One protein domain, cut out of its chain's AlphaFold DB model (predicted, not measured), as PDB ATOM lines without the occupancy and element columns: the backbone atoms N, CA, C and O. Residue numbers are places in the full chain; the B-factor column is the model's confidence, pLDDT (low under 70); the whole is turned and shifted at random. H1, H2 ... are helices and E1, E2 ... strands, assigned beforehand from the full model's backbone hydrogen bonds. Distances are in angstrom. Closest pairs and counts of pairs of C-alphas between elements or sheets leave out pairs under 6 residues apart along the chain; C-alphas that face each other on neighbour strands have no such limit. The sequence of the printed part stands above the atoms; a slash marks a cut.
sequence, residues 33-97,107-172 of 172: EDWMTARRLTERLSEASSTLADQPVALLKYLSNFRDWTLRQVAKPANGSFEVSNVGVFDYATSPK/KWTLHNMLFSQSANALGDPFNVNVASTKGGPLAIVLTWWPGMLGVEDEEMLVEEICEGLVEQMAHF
ATOM      1  N   GLU A  33       3.269 -38.522 -12.833       91.56
ATOM      2  CA  GLU A  33       4.024 -38.188 -11.625       91.56
ATOM      3  C   GLU A  33       3.407 -37.007 -10.860       91.56
ATOM      4  O   GLU A  33       3.283 -37.074  -9.632       91.56
ATOM      5  N   ASP A  34       2.933 -35.974 -11.564       90.00
ATOM      6  CA  ASP A  34       2.243 -34.833 -10.950       90.00
ATOM      7  C   ASP A  34       0.946 -35.278 -10.267       90.00
ATOM      8  O   ASP A  34       0.681 -34.935  -9.112       90.00
ATOM      9  N   TRP A  35       0.153 -36.114 -10.944       92.19
ATOM     10  CA  TRP A  35      -1.080 -36.666 -10.382       92.19
ATOM     11  C   TRP A  35      -0.825 -37.592  -9.195       92.19
ATOM     12  O   TRP A  35      -1.543 -37.527  -8.192       92.19
ATOM     13  N   MET A  36       0.212 -38.426  -9.268       95.62
ATOM     14  CA  MET A  36       0.638 -39.275  -8.157       95.62
ATOM     15  C   MET A  36       1.086 -38.441  -6.955       95.62
ATOM     16  O   MET A  36       0.735 -38.758  -5.814       95.62
ATOM     17  N   THR A  37       1.794 -37.338  -7.197       94.81
ATOM     18  CA  THR A  37       2.207 -36.390  -6.157       94.81
ATOM     19  C   THR A  37       1.000 -35.706  -5.523       94.81
ATOM     20  O   THR A  37       0.869 -35.718  -4.295       94.81
ATOM     21  N   ALA A  38       0.067 -35.191  -6.329       93.75
ATOM     22  CA  ALA A  38      -1.167 -34.565  -5.856       93.75
ATOM     23  C   ALA A  38      -2.025 -35.536  -5.026       93.75
ATOM     24  O   ALA A  38      -2.539 -35.177  -3.959       93.75
ATOM     25  N   ARG A  39      -2.137 -36.794  -5.470       96.88
ATOM     26  CA  ARG A  39      -2.842 -37.857  -4.745       96.88
ATOM     27  C   ARG A  39      -2.201 -38.130  -3.391       96.88
ATOM     28  O   ARG A  39      -2.886 -38.069  -2.374       96.88
ATOM     29  N   ARG A  40      -0.888 -38.365  -3.370       97.81
ATOM     30  CA  ARG A  40      -0.136 -38.632  -2.137       97.81
ATOM     31  C   ARG A  40      -0.231 -37.465  -1.156       97.81
ATOM     32  O   ARG A  40      -0.370 -37.686   0.044       97.81
ATOM     33  N   LEU A  41      -0.153 -36.228  -1.646       95.56
ATOM     34  CA  LEU A  41      -0.324 -35.037  -0.819       95.56
ATOM     35  C   LEU A  41      -1.726 -34.994  -0.199       95.56
ATOM     36  O   LEU A  41      -1.855 -34.802   1.006       95.56
ATOM     37  N   THR A  42      -2.763 -35.240  -1.003       95.94
ATOM     38  CA  THR A  42      -4.161 -35.272  -0.545       95.94
ATOM     39  C   THR A  42      -4.384 -36.348   0.517       95.94
ATOM     40  O   THR A  42      -5.015 -36.086   1.539       95.94
ATOM     41  N   GLU A  43      -3.836 -37.548   0.314       97.31
ATOM     42  CA  GLU A  43      -3.914 -38.649   1.279       97.31
ATOM     43  C   GLU A  43      -3.246 -38.276   2.609       97.31
ATOM     44  O   GLU A  43      -3.854 -38.452   3.664       97.31
ATOM     45  N   ARG A  44      -2.049 -37.675   2.570       94.69
ATOM     46  CA  ARG A  44      -1.338 -37.224   3.779       94.69
ATOM     47  C   ARG A  44      -2.068 -36.104   4.516       94.69
ATOM     48  O   ARG A  44      -2.116 -36.120   5.742       94.69
ATOM     49  N   LEU A  45      -2.632 -35.138   3.789       93.00
ATOM     50  CA  LEU A  45      -3.437 -34.067   4.386       93.00
ATOM     51  C   LEU A  45      -4.699 -34.632   5.045       93.00
ATOM     52  O   LEU A  45      -5.024 -34.253   6.168       93.00
ATOM     53  N   SER A  46      -5.371 -35.576   4.379       94.44
ATOM     54  CA  SER A  46      -6.535 -36.283   4.921       94.44
ATOM     55  C   SER A  46      -6.183 -37.025   6.213       94.44
ATOM     56  O   SER A  46      -6.830 -36.811   7.239       94.44
ATOM     57  N   GLU A  47      -5.105 -37.815   6.199       93.44
ATOM     58  CA  GLU A  47      -4.609 -38.539   7.372       93.44
ATOM     59  C   GLU A  47      -4.293 -37.586   8.531       93.44
ATOM     60  O   GLU A  47      -4.837 -37.755   9.623       93.44
ATOM     61  N   ALA A  48      -3.503 -36.535   8.293       89.69
ATOM     62  CA  ALA A  48      -3.148 -35.555   9.320       89.69
ATOM     63  C   ALA A  48      -4.390 -34.862   9.909       89.69
ATOM     64  O   ALA A  48      -4.528 -34.757  11.131       89.69
ATOM     65  N   SER A  49      -5.333 -34.457   9.048       88.88
ATOM     66  CA  SER A  49      -6.576 -33.784   9.452       88.88
ATOM     67  C   SER A  49      -7.536 -34.670  10.252       88.88
ATOM     68  O   SER A  49      -8.390 -34.155  10.971       88.88
ATOM     69  N   SER A  50      -7.392 -35.997  10.157       89.12
ATOM     70  CA  SER A  50      -8.225 -36.961  10.885       89.12
ATOM     71  C   SER A  50      -7.832 -37.127  12.360       89.12
ATOM     72  O   SER A  50      -8.548 -37.781  13.121       89.12
ATOM     73  N   THR A  51      -6.713 -36.527  12.780       86.88
ATOM     74  CA  THR A  51      -6.195 -36.613  14.151       86.88
ATOM     75  C   THR A  51      -6.403 -35.310  14.931       86.88
ATOM     76  O   THR A  51      -6.531 -34.235  14.355       86.88
ATOM     77  N   LEU A  52      -6.410 -35.403  16.266       79.25
ATOM     78  CA  LEU A  52      -6.382 -34.240  17.171       79.25
ATOM     79  C   LEU A  52      -4.950 -33.819  17.549       79.25
ATOM     80  O   LEU A  52      -4.770 -32.923  18.377       79.25
ATOM     81  N   ALA A  53      -3.932 -34.492  17.000       77.00
ATOM     82  CA  ALA A  53      -2.543 -34.110  17.209       77.00
ATOM     83  C   ALA A  53      -2.295 -32.737  16.571       77.00
ATOM     84  O   ALA A  53      -2.868 -32.422  15.532       77.00
ATOM     85  N   ASP A  54      -1.488 -31.906  17.231       68.19
ATOM     86  CA  ASP A  54      -1.077 -30.592  16.720       68.19
ATOM     87  C   ASP A  54      -2.233 -29.631  16.361       68.19
ATOM     88  O   ASP A  54      -2.056 -28.678  15.608       68.19
ATOM     89  N   GLN A  55      -3.415 -29.817  16.970       70.81
ATOM     90  CA  GLN A  55      -4.561 -28.907  16.858       70.81
ATOM     91  C   GLN A  55      -4.797 -28.139  18.172       70.81
ATOM     92  O   GLN A  55      -5.737 -28.447  18.911       70.81
ATOM     93  N   PRO A  56      -4.003 -27.100  18.503       70.75
ATOM     94  CA  PRO A  56      -4.171 -26.321  19.733       70.75
ATOM     95  C   PRO A  56      -5.372 -25.353  19.679       70.75
ATOM     96  O   PRO A  56      -5.344 -24.262  20.261       70.75
ATOM     97  N   VAL A  57      -6.448 -25.731  18.986       76.25
ATOM     98  CA  VAL A  57      -7.638 -24.901  18.810       76.25
ATOM     99  C   VAL A  57      -8.253 -24.608  20.174       76.25
ATOM    100  O   VAL A  57      -8.512 -25.498  20.981       76.25
ATOM    101  N   ALA A  58      -8.473 -23.322  20.443       79.38
ATOM    102  CA  ALA A  58      -9.038 -22.817  21.691       79.38
ATOM    103  C   ALA A  58      -8.255 -23.179  22.973       79.38
ATOM    104  O   ALA A  58      -8.790 -22.979  24.067       79.38
ATOM    105  N   LEU A  59      -7.000 -23.644  22.879       85.75
ATOM    106  CA  LEU A  59      -6.174 -23.927  24.060       85.75
ATOM    107  C   LEU A  59      -5.537 -22.670  24.660       85.75
ATOM    108  O   LEU A  59      -5.282 -22.625  25.863       85.75
ATOM    109  N   LEU A  60      -5.356 -21.617  23.855       86.38
ATOM    110  CA  LEU A  60      -4.795 -20.342  24.311       86.38
ATOM    111  C   LEU A  60      -5.567 -19.747  25.501       86.38
ATOM    112  O   LEU A  60      -4.960 -19.129  26.366       86.38
ATOM    113  N   LYS A  61      -6.883 -19.996  25.611       88.38
ATOM    114  CA  LYS A  61      -7.717 -19.504  26.726       88.38
ATOM    115  C   LYS A  61      -7.303 -20.037  28.104       88.38
ATOM    116  O   LYS A  61      -7.728 -19.483  29.111       88.38
ATOM    117  N   TYR A  62      -6.519 -21.115  28.154       89.56
ATOM    118  CA  TYR A  62      -6.025 -21.711  29.396       89.56
ATOM    119  C   TYR A  62      -4.665 -21.148  29.833       89.56
ATOM    120  O   TYR A  62      -4.162 -21.520  30.892       89.56
ATOM    121  N   LEU A  63      -4.058 -20.252  29.046       90.62
ATOM    122  CA  LEU A  63      -2.812 -19.594  29.421       90.62
ATOM    123  C   LEU A  63      -3.066 -18.554  30.516       90.62
ATOM    124  O   LEU A  63      -3.879 -17.647  30.362       90.62
ATOM    125  N   SER A  64      -2.315 -18.649  31.613       92.31
ATOM    126  CA  SER A  64      -2.336 -17.654  32.693       92.31
ATOM    127  C   SER A  64      -1.608 -16.357  32.320       92.31
ATOM    128  O   SER A  64      -1.947 -15.289  32.822       92.31
ATOM    129  N   ASN A  65      -0.613 -16.440  31.433       94.31
ATOM    130  CA  ASN A  65       0.156 -15.301  30.941       94.31
ATOM    131  C   ASN A  65       0.461 -15.465  29.446       94.31
ATOM    132  O   ASN A  65       1.421 -16.129  29.056       94.31
ATOM    133  N   PHE A  66      -0.362 -14.829  28.614       92.00
ATOM    134  CA  PHE A  66      -0.222 -14.852  27.158       92.00
ATOM    135  C   PHE A  66       1.108 -14.263  26.696       92.00
ATOM    136  O   PHE A  66       1.771 -14.845  25.846       92.00
ATOM    137  N   ARG A  67       1.532 -13.136  27.279       91.75
ATOM    138  CA  ARG A  67       2.738 -12.423  26.847       91.75
ATOM    139  C   ARG A  67       3.989 -13.275  27.024       91.75
ATOM    140  O   ARG A  67       4.779 -13.382  26.095       91.75
ATOM    141  N   ASP A  68       4.173 -13.853  28.208       93.38
ATOM    142  CA  ASP A  68       5.341 -14.693  28.490       93.38
ATOM    143  C   ASP A  68       5.351 -15.948  27.609       93.38
ATOM    144  O   ASP A  68       6.378 -16.285  27.024       93.38
ATOM    145  N   TRP A  69       4.192 -16.592  27.427       90.94
ATOM    146  CA  TRP A  69       4.075 -17.727  26.514       90.94
ATOM    147  C   TRP A  69       4.440 -17.341  25.075       90.94
ATOM    148  O   TRP A  69       5.274 -18.011  24.473       90.94
ATOM    149  N   THR A  70       3.893 -16.242  24.544       90.00
ATOM    150  CA  THR A  70       4.187 -15.762  23.186       90.00
ATOM    151  C   THR A  70       5.671 -15.449  23.014       90.00
ATOM    152  O   THR A  70       6.269 -15.920  22.055       90.00
ATOM    153  N   LEU A  71       6.294 -14.733  23.958       90.75
ATOM    154  CA  LEU A  71       7.730 -14.424  23.898       90.75
ATOM    155  C   LEU A  71       8.594 -15.691  23.859       90.75
ATOM    156  O   LEU A  71       9.589 -15.732  23.140       90.75
ATOM    157  N   ARG A  72       8.203 -16.742  24.589       89.88
ATOM    158  CA  ARG A  72       8.894 -18.037  24.546       89.88
ATOM    159  C   ARG A  72       8.699 -18.778  23.229       89.88
ATOM    160  O   ARG A  72       9.591 -19.526  22.854       89.88
ATOM    161  N   GLN A  73       7.550 -18.635  22.569       87.81
ATOM    162  CA  GLN A  73       7.329 -19.262  21.264       87.81
ATOM    163  C   GLN A  73       8.085 -18.528  20.150       87.81
ATOM    164  O   GLN A  73       8.744 -19.195  19.369       87.81
ATOM    165  N   VAL A  74       8.085 -17.186  20.133       85.88
ATOM    166  CA  VAL A  74       8.849 -16.382  19.149       85.88
ATOM    167  C   VAL A  74      10.356 -16.669  19.223       85.88
ATOM    168  O   VAL A  74      11.067 -16.543  18.237       85.88
ATOM    169  N   ALA A  75      10.866 -17.055  20.395       84.62
ATOM    170  CA  ALA A  75      12.276 -17.397  20.573       84.62
ATOM    171  C   ALA A  75      12.660 -18.789  20.031       84.62
ATOM    172  O   ALA A  75      13.839 -19.146  20.068       84.62
ATOM    173  N   LYS A  76      11.694 -19.607  19.596       84.94
ATOM    174  CA  LYS A  76      11.959 -20.938  19.043       84.94
ATOM    175  C   LYS A  76      12.164 -20.858  17.531       84.94
ATOM    176  O   LYS A  76      11.552 -20.010  16.889       84.94
ATOM    177  N   PRO A  77      12.974 -21.762  16.953       83.44
ATOM    178  CA  PRO A  77      13.019 -21.914  15.507       83.44
ATOM    179  C   PRO A  77      11.656 -22.369  14.973       83.44
ATOM    180  O   PRO A  77      10.897 -23.039  15.685       83.44
ATOM    181  N   ALA A  78      11.374 -22.033  13.715       83.69
ATOM    182  CA  ALA A  78      10.198 -22.534  13.022       83.69
ATOM    183  C   ALA A  78      10.215 -24.072  12.963       83.69
ATOM    184  O   ALA A  78      11.272 -24.692  12.835       83.69
ATOM    185  N   ASN A  79       9.036 -24.685  13.090       84.31
ATOM    186  CA  ASN A  79       8.889 -26.144  13.106       84.31
ATOM    187  C   ASN A  79       8.555 -26.731  11.722       84.31
ATOM    188  O   ASN A  79       8.672 -27.938  11.524       84.31
ATOM    189  N   GLY A  80       8.130 -25.897  10.773       87.12
ATOM    190  CA  GLY A  80       7.878 -26.278   9.389       87.12
ATOM    191  C   GLY A  80       8.707 -25.454   8.409       87.12
ATOM    192  O   GLY A  80       9.456 -24.552   8.785       87.12
ATOM    193  N   SER A  81       8.612 -25.825   7.134       90.31
ATOM    194  CA  SER A  81       9.341 -25.169   6.044       90.31
ATOM    195  C   SER A  81       8.585 -23.971   5.478       90.31
ATOM    196  O   SER A  81       9.194 -22.946   5.191       90.31
ATOM    197  N   PHE A  82       7.272 -24.111   5.304       92.31
ATOM    198  CA  PHE A  82       6.380 -23.084   4.778       92.31
ATOM    199  C   PHE A  82       4.928 -23.439   5.094       92.31
ATOM    200  O   PHE A  82       4.587 -24.613   5.250       92.31
ATOM    201  N   GLU A  83       4.074 -22.422   5.113       92.00
ATOM    202  CA  GLU A  83       2.627 -22.572   5.267       92.00
ATOM    203  C   GLU A  83       1.940 -22.317   3.923       92.00
ATOM    204  O   GLU A  83       2.299 -21.375   3.216       92.00
ATOM    205  N   VAL A  84       0.907 -23.094   3.588       94.00
ATOM    206  CA  VAL A  84      -0.016 -22.763   2.490       94.00
ATOM    207  C   VAL A  84      -1.398 -22.530   3.067       94.00
ATOM    208  O   VAL A  84      -1.971 -23.412   3.706       94.00
ATOM    209  N   SER A  85      -1.957 -21.359   2.789       94.31
ATOM    210  CA  SER A  85      -3.281 -20.960   3.243       94.31
ATOM    211  C   SER A  85      -4.151 -20.646   2.038       94.31
ATOM    212  O   SER A  85      -3.871 -19.730   1.269       94.31
ATOM    213  N   ASN A  86      -5.196 -21.445   1.839       95.06
ATOM    214  CA  ASN A  86      -6.065 -21.360   0.672       95.06
ATOM    215  C   ASN A  86      -7.500 -21.057   1.106       95.06
ATOM    216  O   ASN A  86      -8.146 -21.880   1.756       95.06
ATOM    217  N   VAL A  87      -8.007 -19.885   0.720       94.81
ATOM    218  CA  VAL A  87      -9.383 -19.451   1.024       94.81
ATOM    219  C   VAL A  87     -10.384 -19.797  -0.086       94.81
ATOM    220  O   VAL A  87     -11.574 -19.506   0.031       94.81
ATOM    221  N   GLY A  88      -9.919 -20.447  -1.154       93.75
ATOM    222  CA  GLY A  88     -10.736 -20.945  -2.251       93.75
ATOM    223  C   GLY A  88     -11.250 -19.855  -3.192       93.75
ATOM    224  O   GLY A  88     -10.613 -18.821  -3.410       93.75
ATOM    225  N   VAL A  89     -12.407 -20.136  -3.795       93.44
ATOM    226  CA  VAL A  89     -13.073 -19.253  -4.756       93.44
ATOM    227  C   VAL A  89     -14.132 -18.426  -4.040       93.44
ATOM    228  O   VAL A  89     -15.100 -18.963  -3.501       93.44
ATOM    229  N   PHE A  90     -14.001 -17.106  -4.101       89.94
ATOM    230  CA  PHE A  90     -15.020 -16.187  -3.621       89.94
ATOM    231  C   PHE A  90     -16.100 -15.956  -4.689       89.94
ATOM    232  O   PHE A  90     -15.856 -15.340  -5.734       89.94
ATOM    233  N   ASP A  91     -17.318 -16.438  -4.421       87.12
ATOM    234  CA  ASP A  91     -18.493 -16.254  -5.282       87.12
ATOM    235  C   ASP A  91     -19.446 -15.188  -4.714       87.12
ATOM    236  O   ASP A  91     -20.384 -15.478  -3.965       87.12
ATOM    237  N   TYR A  92     -19.226 -13.934  -5.115       75.31
ATOM    238  CA  TYR A  92     -20.023 -12.784  -4.673       75.31
ATOM    239  C   TYR A  92     -21.499 -12.828  -5.123       75.31
ATOM    240  O   TYR A  92     -22.342 -12.143  -4.536       75.31
ATOM    241  N   ALA A  93     -21.841 -13.629  -6.141       66.56
ATOM    242  CA  ALA A  93     -23.197 -13.707  -6.690       66.56
ATOM    243  C   ALA A  93     -24.167 -14.519  -5.809       66.56
ATOM    244  O   ALA A  93     -25.375 -14.509  -6.052       66.56
ATOM    245  N   THR A  94     -23.661 -15.200  -4.777       59.06
ATOM    246  CA  THR A  94     -24.447 -16.068  -3.885       59.06
ATOM    247  C   THR A  94     -24.976 -15.376  -2.629       59.06
ATOM    248  O   THR A  94     -25.526 -16.049  -1.756       59.06
ATOM    249  N   SER A  95     -24.882 -14.040  -2.540       55.78
ATOM    250  CA  SER A  95     -25.519 -13.285  -1.453       55.78
ATOM    251  C   SER A  95     -26.973 -13.753  -1.280       55.78
ATOM    252  O   SER A  95     -27.712 -13.780  -2.273       55.78
ATOM    253  N   PRO A  96     -27.397 -14.170  -0.069       50.56
ATOM    254  CA  PRO A  96     -28.730 -14.712   0.137       50.56
ATOM    255  C   PRO A  96     -29.735 -13.681  -0.360       50.56
ATOM    256  O   PRO A  96     -29.688 -12.520   0.053       50.56
ATOM    257  N   LYS A  97     -30.607 -14.106  -1.283       53.31
ATOM    258  CA  LYS A  97     -31.720 -13.313  -1.810       53.31
ATOM    259  C   LYS A  97     -32.613 -12.916  -0.637       53.31
ATOM    260  O   LYS A  97     -33.576 -13.602  -0.302       53.31
ATOM    261  N   LYS A 107     -24.746  -4.308  -7.691       75.06
ATOM    262  CA  LYS A 107     -24.348  -2.947  -8.115       75.06
ATOM    263  C   LYS A 107     -22.834  -2.787  -8.313       75.06
ATOM    264  O   LYS A 107     -22.382  -1.718  -8.703       75.06
ATOM    265  N   TRP A 108     -22.071  -3.825  -8.004       79.00
ATOM    266  CA  TRP A 108     -20.623  -3.883  -8.100       79.00
ATOM    267  C   TRP A 108     -20.221  -5.294  -8.533       79.00
ATOM    268  O   TRP A 108     -20.921  -6.266  -8.239       79.00
ATOM    269  N   THR A 109     -19.111  -5.394  -9.255       77.44
ATOM    270  CA  THR A 109     -18.511  -6.656  -9.694       77.44
ATOM    271  C   THR A 109     -17.181  -6.844  -8.985       77.44
ATOM    272  O   THR A 109     -16.397  -5.902  -8.875       77.44
ATOM    273  N   LEU A 110     -16.921  -8.056  -8.491       84.50
ATOM    274  CA  LEU A 110     -15.598  -8.417  -7.994       84.50
ATOM    275  C   LEU A 110     -14.793  -9.049  -9.124       84.50
ATOM    276  O   LEU A 110     -15.195 -10.084  -9.649       84.50
ATOM    277  N   HIS A 111     -13.671  -8.430  -9.480       85.81
ATOM    278  CA  HIS A 111     -12.772  -8.957 -10.508       85.81
ATOM    279  C   HIS A 111     -11.648  -9.778  -9.887       85.81
ATOM    280  O   HIS A 111     -11.473 -10.937 -10.244       85.81
ATOM    281  N   ASN A 112     -10.956  -9.213  -8.897       87.31
ATOM    282  CA  ASN A 112      -9.770  -9.809  -8.295       87.31
ATOM    283  C   ASN A 112      -9.925  -9.881  -6.776       87.31
ATOM    284  O   ASN A 112     -10.596  -9.042  -6.171       87.31
ATOM    285  N   MET A 113      -9.268 -10.863  -6.170       90.62
ATOM    286  CA  MET A 113      -9.157 -11.002  -4.724       90.62
ATOM    287  C   MET A 113      -7.706 -11.310  -4.387       90.62
ATOM    288  O   MET A 113      -7.120 -12.216  -4.967       90.62
ATOM    289  N   LEU A 114      -7.150 -10.547  -3.451       91.94
ATOM    290  CA  LEU A 114      -5.856 -10.822  -2.843       91.94
ATOM    291  C   LEU A 114      -6.096 -11.212  -1.391       91.94
ATOM    292  O   LEU A 114      -6.935 -10.621  -0.707       91.94
ATOM    293  N   PHE A 115      -5.349 -12.202  -0.930       92.44
ATOM    294  CA  PHE A 115      -5.332 -12.631   0.454       92.44
ATOM    295  C   PHE A 115      -3.876 -12.675   0.900       92.44
ATOM    296  O   PHE A 115      -3.037 -13.229   0.199       92.44
ATOM    297  N   SER A 116      -3.576 -12.047   2.030       91.06
ATOM    298  CA  SER A 116      -2.228 -11.977   2.584       91.06
ATOM    299  C   SER A 116      -2.295 -12.088   4.098       91.06
ATOM    300  O   SER A 116      -3.143 -11.447   4.728       91.06
ATOM    301  N   GLN A 117      -1.363 -12.830   4.680       88.19
ATOM    302  CA  GLN A 117      -1.135 -12.868   6.118       88.19
ATOM    303  C   GLN A 117       0.046 -11.951   6.463       88.19
ATOM    304  O   GLN A 117       0.990 -11.811   5.689       88.19
ATOM    305  N   SER A 118      -0.006 -11.284   7.619       84.00
ATOM    306  CA  SER A 118       1.202 -10.658   8.164       84.00
ATOM    307  C   SER A 118       2.226 -11.747   8.455       84.00
ATOM    308  O   SER A 118       1.832 -12.850   8.840       84.00
ATOM    309  N   ALA A 119       3.513 -11.428   8.353       73.38
ATOM    310  CA  ALA A 119       4.543 -12.427   8.565       73.38
ATOM    311  C   ALA A 119       4.417 -13.110   9.944       73.38
ATOM    312  O   ALA A 119       4.172 -12.467  10.974       73.38
ATOM    313  N   ASN A 120       4.523 -14.438   9.932       77.31
ATOM    314  CA  ASN A 120       4.118 -15.293  11.036       77.31
ATOM    315  C   ASN A 120       5.276 -15.542  12.015       77.31
ATOM    316  O   ASN A 120       5.926 -16.580  11.976       77.31
ATOM    317  N   ALA A 121       5.508 -14.610  12.947       77.38
ATOM    318  CA  ALA A 121       6.589 -14.721  13.941       77.38
ATOM    319  C   ALA A 121       6.494 -15.949  14.876       77.38
ATOM    320  O   ALA A 121       7.416 -16.211  15.643       77.38
ATOM    321  N   LEU A 122       5.362 -16.661  14.872       81.12
ATOM    322  CA  LEU A 122       5.130 -17.873  15.661       81.12
ATOM    323  C   LEU A 122       5.043 -19.147  14.814       81.12
ATOM    324  O   LEU A 122       4.879 -20.224  15.387       81.12
ATOM    325  N   GLY A 123       5.077 -19.029  13.489       82.38
ATOM    326  CA  GLY A 123       4.805 -20.130  12.576       82.38
ATOM    327  C   GLY A 123       5.936 -20.353  11.592       82.38
ATOM    328  O   GLY A 123       7.110 -20.273  11.955       82.38
ATOM    329  N   ASP A 124       5.560 -20.694  10.364       89.62
ATOM    330  CA  ASP A 124       6.514 -21.096   9.338       89.62
ATOM    331  C   ASP A 124       7.304 -19.905   8.761       89.62
ATOM    332  O   ASP A 124       6.815 -18.771   8.790       89.62
ATOM    333  N   PRO A 125       8.517 -20.149   8.219       90.19
ATOM    334  CA  PRO A 125       9.415 -19.107   7.719       90.19
ATOM    335  C   PRO A 125       8.795 -18.172   6.675       90.19
ATOM    336  O   PRO A 125       9.066 -16.970   6.675       90.19
ATOM    337  N   PHE A 126       7.938 -18.717   5.810       91.69
ATOM    338  CA  PHE A 126       7.132 -17.955   4.865       91.69
ATOM    339  C   PHE A 126       5.755 -18.591   4.656       91.69
ATOM    340  O   PHE A 126       5.545 -19.782   4.904       91.69
ATOM    341  N   ASN A 127       4.809 -17.780   4.184       92.88
ATOM    342  CA  ASN A 127       3.431 -18.178   3.927       92.88
ATOM    343  C   ASN A 127       3.084 -17.965   2.448       92.88
ATOM    344  O   ASN A 127       3.377 -16.912   1.880       92.88
ATOM    345  N   VAL A 128       2.414 -18.950   1.856       94.38
ATOM    346  CA  VAL A 128       1.837 -18.915   0.510       94.38
ATOM    347  C   VAL A 128       0.325 -18.779   0.650       94.38
ATOM    348  O   VAL A 128      -0.363 -19.710   1.070       94.38
ATOM    349  N   ASN A 129      -0.207 -17.615   0.306       95.19
ATOM    350  CA  ASN A 129      -1.615 -17.283   0.486       95.19
ATOM    351  C   ASN A 129      -2.332 -17.331  -0.864       95.19
ATOM    352  O   ASN A 129      -1.958 -16.615  -1.791       95.19
ATOM    353  N   VAL A 130      -3.361 -18.165  -0.981       96.25
ATOM    354  CA  VAL A 130      -4.047 -18.453  -2.244       96.25
ATOM    355  C   VAL A 130      -5.507 -18.021  -2.162       96.25
ATOM    356  O   VAL A 130      -6.235 -18.426  -1.252       96.25
ATOM    357  N   ALA A 131      -5.946 -17.219  -3.130       96.00
ATOM    358  CA  ALA A 131      -7.332 -16.784  -3.267       96.00
ATOM    359  C   ALA A 131      -7.722 -16.633  -4.735       96.00
ATOM    360  O   ALA A 131      -6.892 -16.346  -5.591       96.00
ATOM    361  N   SER A 132      -9.005 -16.784  -5.040       94.44
ATOM    362  CA  SER A 132      -9.531 -16.478  -6.371       94.44
ATOM    363  C   SER A 132     -10.953 -15.950  -6.291       94.44
ATOM    364  O   SER A 132     -11.654 -16.116  -5.293       94.44
ATOM    365  N   THR A 133     -11.400 -15.310  -7.363       92.25
ATOM    366  CA  THR A 133     -12.802 -14.940  -7.567       92.25
ATOM    367  C   THR A 133     -13.407 -15.850  -8.624       92.25
ATOM    368  O   THR A 133     -12.714 -16.399  -9.483       92.25
ATOM    369  N   LYS A 134     -14.730 -16.026  -8.596       87.88
ATOM    370  CA  LYS A 134     -15.398 -16.818  -9.631       87.88
ATOM    371  C   LYS A 134     -15.222 -16.181 -11.013       87.88
ATOM    372  O   LYS A 134     -15.747 -15.100 -11.266       87.88
ATOM    373  N   GLY A 135     -14.537 -16.893 -11.908       85.06
ATOM    374  CA  GLY A 135     -14.240 -16.427 -13.267       85.06
ATOM    375  C   GLY A 135     -13.142 -15.360 -13.345       85.06
ATOM    376  O   GLY A 135     -12.949 -14.795 -14.417       85.06
ATOM    377  N   GLY A 136     -12.455 -15.072 -12.235       87.50
ATOM    378  CA  GLY A 136     -11.253 -14.242 -12.211       87.50
ATOM    379  C   GLY A 136      -9.982 -15.073 -12.004       87.50
ATOM    380  O   GLY A 136     -10.040 -16.305 -12.022       87.50
ATOM    381  N   PRO A 137      -8.825 -14.409 -11.838       89.38
ATOM    382  CA  PRO A 137      -7.537 -15.082 -11.735       89.38
ATOM    383  C   PRO A 137      -7.351 -15.797 -10.390       89.38
ATOM    384  O   PRO A 137      -7.969 -15.443  -9.378       89.38
ATOM    385  N   LEU A 138      -6.439 -16.772 -10.380       91.44
ATOM    386  CA  LEU A 138      -5.834 -17.290  -9.159       91.44
ATOM    387  C   LEU A 138      -4.766 -16.299  -8.687       91.44
ATOM    388  O   LEU A 138      -3.811 -16.027  -9.409       91.44
ATOM    389  N   ALA A 139      -4.931 -15.762  -7.487       93.56
ATOM    390  CA  ALA A 139      -3.932 -14.942  -6.829       93.56
ATOM    391  C   ALA A 139      -3.137 -15.782  -5.830       93.56
ATOM    392  O   ALA A 139      -3.718 -16.480  -4.994       93.56
ATOM    393  N   ILE A 140      -1.813 -15.663  -5.899       94.25
ATOM    394  CA  ILE A 140      -0.863 -16.265  -4.964       94.25
ATOM    395  C   ILE A 140      -0.036 -15.125  -4.368       94.25
ATOM    396  O   ILE A 140       0.525 -14.319  -5.106       94.25
ATOM    397  N   VAL A 141       0.018 -15.036  -3.041       94.19
ATOM    398  CA  VAL A 141       0.790 -14.021  -2.318       94.19
ATOM    399  C   VAL A 141       1.767 -14.707  -1.373       94.19
ATOM    400  O   VAL A 141       1.352 -15.366  -0.419       94.19
ATOM    401  N   LEU A 142       3.058 -14.513  -1.626       93.00
ATOM    402  CA  LEU A 142       4.152 -14.942  -0.760       93.00
ATOM    403  C   LEU A 142       4.473 -13.852   0.265       93.00
ATOM    404  O   LEU A 142       4.608 -12.679  -0.082       93.00
ATOM    405  N   THR A 143       4.586 -14.232   1.536       91.44
ATOM    406  CA  THR A 143       4.939 -13.317   2.631       91.44
ATOM    407  C   THR A 143       5.945 -13.966   3.567       91.44
ATOM    408  O   THR A 143       5.718 -15.089   4.010       91.44
ATOM    409  N   TRP A 144       7.009 -13.252   3.932       90.19
ATOM    410  CA  TRP A 144       8.001 -13.699   4.914       90.19
ATOM    411  C   TRP A 144       8.417 -12.549   5.837       90.19
ATOM    412  O   TRP A 144       8.087 -11.384   5.595       90.19
ATOM    413  N   TRP A 145       9.103 -12.885   6.930       84.94
ATOM    414  CA  TRP A 145       9.715 -11.907   7.830       84.94
ATOM    415  C   TRP A 145      11.228 -11.844   7.573       84.94
ATOM    416  O   TRP A 145      11.858 -12.902   7.555       84.94
ATOM    417  N   PRO A 146      11.836 -10.647   7.455       84.94
ATOM    418  CA  PRO A 146      13.278 -10.529   7.274       84.94
ATOM    419  C   PRO A 146      14.095 -11.200   8.389       84.94
ATOM    420  O   PRO A 146      13.952 -10.870   9.571       84.94
ATOM    421  N   GLY A 147      14.979 -12.118   8.014       85.69
ATOM    422  CA  GLY A 147      15.821 -12.931   8.893       85.69
ATOM    423  C   GLY A 147      15.191 -14.256   9.336       85.69
ATOM    424  O   GLY A 147      15.787 -14.965  10.146       85.69
ATOM    425  N   MET A 148      13.986 -14.583   8.862       83.94
ATOM    426  CA  MET A 148      13.266 -15.807   9.228       83.94
ATOM    427  C   MET A 148      13.626 -16.995   8.323       83.94
ATOM    428  O   MET A 148      13.463 -18.138   8.748       83.94
ATOM    429  N   LEU A 149      14.121 -16.757   7.099       88.75
ATOM    430  CA  LEU A 149      14.426 -17.829   6.140       88.75
ATOM    431  C   LEU A 149      15.780 -18.491   6.419       88.75
ATOM    432  O   LEU A 149      16.023 -19.614   5.982       88.75
ATOM    433  N   GLY A 150      16.654 -17.819   7.175       87.38
ATOM    434  CA  GLY A 150      17.939 -18.376   7.607       87.38
ATOM    435  C   GLY A 150      18.967 -18.537   6.482       87.38
ATOM    436  O   GLY A 150      19.915 -19.305   6.638       87.38
ATOM    437  N   VAL A 151      18.782 -17.823   5.370       91.75
ATOM    438  CA  VAL A 151      19.714 -17.754   4.236       91.75
ATOM    439  C   VAL A 151      20.365 -16.372   4.160       91.75
ATOM    440  O   VAL A 151      19.875 -15.420   4.764       91.75
ATOM    441  N   GLU A 152      21.495 -16.265   3.454       93.19
ATOM    442  CA  GLU A 152      22.223 -14.994   3.317       93.19
ATOM    443  C   GLU A 152      21.442 -13.960   2.498       93.19
ATOM    444  O   GLU A 152      21.410 -12.789   2.871       93.19
ATOM    445  N   ASP A 153      20.796 -14.407   1.418       94.38
ATOM    446  CA  ASP A 153      19.996 -13.574   0.523       94.38
ATOM    447  C   ASP A 153      18.558 -14.102   0.467       94.38
ATOM    448  O   ASP A 153      18.227 -15.049  -0.248       94.38
ATOM    449  N   GLU A 154      17.708 -13.535   1.324       92.31
ATOM    450  CA  GLU A 154      16.301 -13.926   1.419       92.31
ATOM    451  C   GLU A 154      15.478 -13.442   0.223       92.31
ATOM    452  O   GLU A 154      14.504 -14.100  -0.136       92.31
ATOM    453  N   GLU A 155      15.856 -12.314  -0.384       91.25
ATOM    454  CA  GLU A 155      15.171 -11.770  -1.558       91.25
ATOM    455  C   GLU A 155      15.399 -12.693  -2.756       91.25
ATOM    456  O   GLU A 155      14.424 -13.137  -3.356       91.25
ATOM    457  N   MET A 156      16.650 -13.102  -3.002       93.94
ATOM    458  CA  MET A 156      16.996 -14.060  -4.058       93.94
ATOM    459  C   MET A 156      16.244 -15.387  -3.907       93.94
ATOM    460  O   MET A 156      15.690 -15.895  -4.877       93.94
ATOM    461  N   LEU A 157      16.172 -15.943  -2.691       93.75
ATOM    462  CA  LEU A 157      15.427 -17.184  -2.456       93.75
ATOM    463  C   LEU A 157      13.941 -17.029  -2.813       93.75
ATOM    464  O   LEU A 157      13.341 -17.931  -3.397       93.75
ATOM    465  N   VAL A 158      13.322 -15.910  -2.434       92.31
ATOM    466  CA  VAL A 158      11.906 -15.671  -2.731       92.31
ATOM    467  C   VAL A 158      11.688 -15.412  -4.221       92.31
ATOM    468  O   VAL A 158      10.702 -15.904  -4.767       92.31
ATOM    469  N   GLU A 159      12.599 -14.702  -4.883       92.06
ATOM    470  CA  GLU A 159      12.591 -14.512  -6.336       92.06
ATOM    471  C   GLU A 159      12.658 -15.859  -7.067       92.06
ATOM    472  O   GLU A 159      11.781 -16.139  -7.880       92.06
ATOM    473  N   GLU A 160      13.586 -16.751  -6.706       94.19
ATOM    474  CA  GLU A 160      13.690 -18.095  -7.297       94.19
ATOM    475  C   GLU A 160      12.406 -18.924  -7.103       94.19
ATOM    476  O   GLU A 160      11.951 -19.620  -8.017       94.19
ATOM    477  N   ILE A 161      11.776 -18.837  -5.923       93.44
ATOM    478  CA  ILE A 161      10.485 -19.493  -5.657       93.44
ATOM    479  C   ILE A 161       9.390 -18.913  -6.562       93.44
ATOM    480  O   ILE A 161       8.602 -19.669  -7.139       93.44
ATOM    481  N   CYS A 162       9.320 -17.587  -6.688       92.31
ATOM    482  CA  CYS A 162       8.368 -16.904  -7.562       92.31
ATOM    483  C   CYS A 162       8.578 -17.289  -9.031       92.31
ATOM    484  O   CYS A 162       7.603 -17.604  -9.711       92.31
ATOM    485  N   GLU A 163       9.819 -17.314  -9.513       91.00
ATOM    486  CA  GLU A 163      10.164 -17.709 -10.880       91.00
ATOM    487  C   GLU A 163       9.752 -19.154 -11.170       91.00
ATOM    488  O   GLU A 163       9.067 -19.405 -12.163       91.00
ATOM    489  N   GLY A 164      10.065 -20.092 -10.269       90.25
ATOM    490  CA  GLY A 164       9.654 -21.490 -10.410       90.25
ATOM    491  C   GLY A 164       8.131 -21.666 -10.425       90.25
ATOM    492  O   GLY A 164       7.599 -22.456 -11.208       90.25
ATOM    493  N   LEU A 165       7.401 -20.897  -9.607       89.69
ATOM    494  CA  LEU A 165       5.935 -20.872  -9.642       89.69
ATOM    495  C   LEU A 165       5.408 -20.301 -10.961       89.69
ATOM    496  O   LEU A 165       4.453 -20.842 -11.519       89.69
ATOM    497  N   VAL A 166       6.007 -19.222 -11.462       88.19
ATOM    498  CA  VAL A 166       5.612 -18.596 -12.729       88.19
ATOM    499  C   VAL A 166       5.838 -19.545 -13.893       88.19
ATOM    500  O   VAL A 166       4.934 -19.696 -14.708       88.19
ATOM    501  N   GLU A 167       6.991 -20.210 -13.960       85.12
ATOM    502  CA  GLU A 167       7.294 -21.198 -14.996       85.12
ATOM    503  C   GLU A 167       6.256 -22.321 -14.982       85.12
ATOM    504  O   GLU A 167       5.597 -22.568 -15.991       85.12
ATOM    505  N   GLN A 168       6.011 -22.926 -13.816       82.06
ATOM    506  CA  GLN A 168       5.014 -23.989 -13.687       82.06
ATOM    507  C   GLN A 168       3.606 -23.518 -14.064       82.06
ATOM    508  O   GLN A 168       2.886 -24.252 -14.734       82.06
ATOM    509  N   MET A 169       3.202 -22.306 -13.668       81.44
ATOM    510  CA  MET A 169       1.855 -21.781 -13.917       81.44
ATOM    511  C   MET A 169       1.646 -21.234 -15.329       81.44
ATOM    512  O   MET A 169       0.529 -21.298 -15.831       81.44
ATOM    513  N   ALA A 170       2.688 -20.738 -15.999       73.38
ATOM    514  CA  ALA A 170       2.608 -20.253 -17.379       73.38
ATOM    515  C   ALA A 170       2.288 -21.369 -18.388       73.38
ATOM    516  O   ALA A 170       1.883 -21.088 -19.518       73.38
ATOM    517  N   HIS A 171       2.467 -22.627 -17.990       65.31
ATOM    518  CA  HIS A 171       2.148 -23.796 -18.801       65.31
ATOM    519  C   HIS A 171       0.684 -24.270 -18.696       65.31
ATOM    520  O   HIS A 171       0.316 -25.196 -19.426       65.31
ATOM    521  N   PHE A 172      -0.139 -23.634 -17.847       57.69
ATOM    522  CA  PHE A 172      -1.569 -23.922 -17.651       57.69
ATOM    523  C   PHE A 172      -2.492 -22.823 -18.216       57.69
ATOM    524  O   PHE A 172      -3.629 -23.184 -18.594       57.69
TER     525      PHE A 172
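What this domain is: This is residues 33 to 97 and 107 to 172 of the 172 residues of an uncharacterized protein of Friedmanniomyces simplex (UniProt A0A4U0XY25). Picture a narrow three-stranded sheet with one long helix, H3, running along its edge strand E3. H2 lies beyond the end of the sheet where E1 begins, and H1 stands free, far out on a long link. The printed part has 131 residues with three named helices and three named strands, in the order H1 H2 E1 E2 E3 H3; the sheet runs E1 E2 E3, mixed, and the class is mixed, helices and strands. The whole is loose, with a radius of gyration of the C-alphas of 18.3 A and spans of 47 by 46 by 34 A.

Where its parts are: Find C-alpha 33 at (4.024, -38.188, -11.625); from there H1, residues 33 to 49, runs 24.0 A. H2 is residues 66 to 74. E1, residues 83 to 90, begins at (2.627, -22.572, 5.267). Then come E2, residues 126 to 133, 23.7 A long, and E3, residues 138 to 144. H3, residues 154 to 170, runs 24.1 A to C-alpha 170 at (2.608, -20.253, -17.379).

How they stand to each other: Look first at inner strand E2. E1 is parallel to it at 9 degrees, with N 85 and O 128 2.9 A apart. E2 and E3 form an antiparallel hairpin at 159 degrees, with N 129 and O 141 2.8 A apart. H3 is on the sheet, over E3, at a height over the sheet of 10.3 A; on the local plane it runs along the strands, 13 degrees from E3. H1 and H2 are apart and not on the sheet. In H1, H2 and H3 every O i to N i+4 pair is within hydrogen-bond range.

The domain as a whole: The C-alphas of Lys 97 and Glu 152, the two farthest apart, are 54.2 A apart. Residues 98 to 106 are not printed, and C-alphas 97 and 107 are 14.2 A apart across the cut. The link from H1 to H2, 16 residues, is long. The pLDDT is under 70 at residues 54, 93 to 97 and 171 to 172.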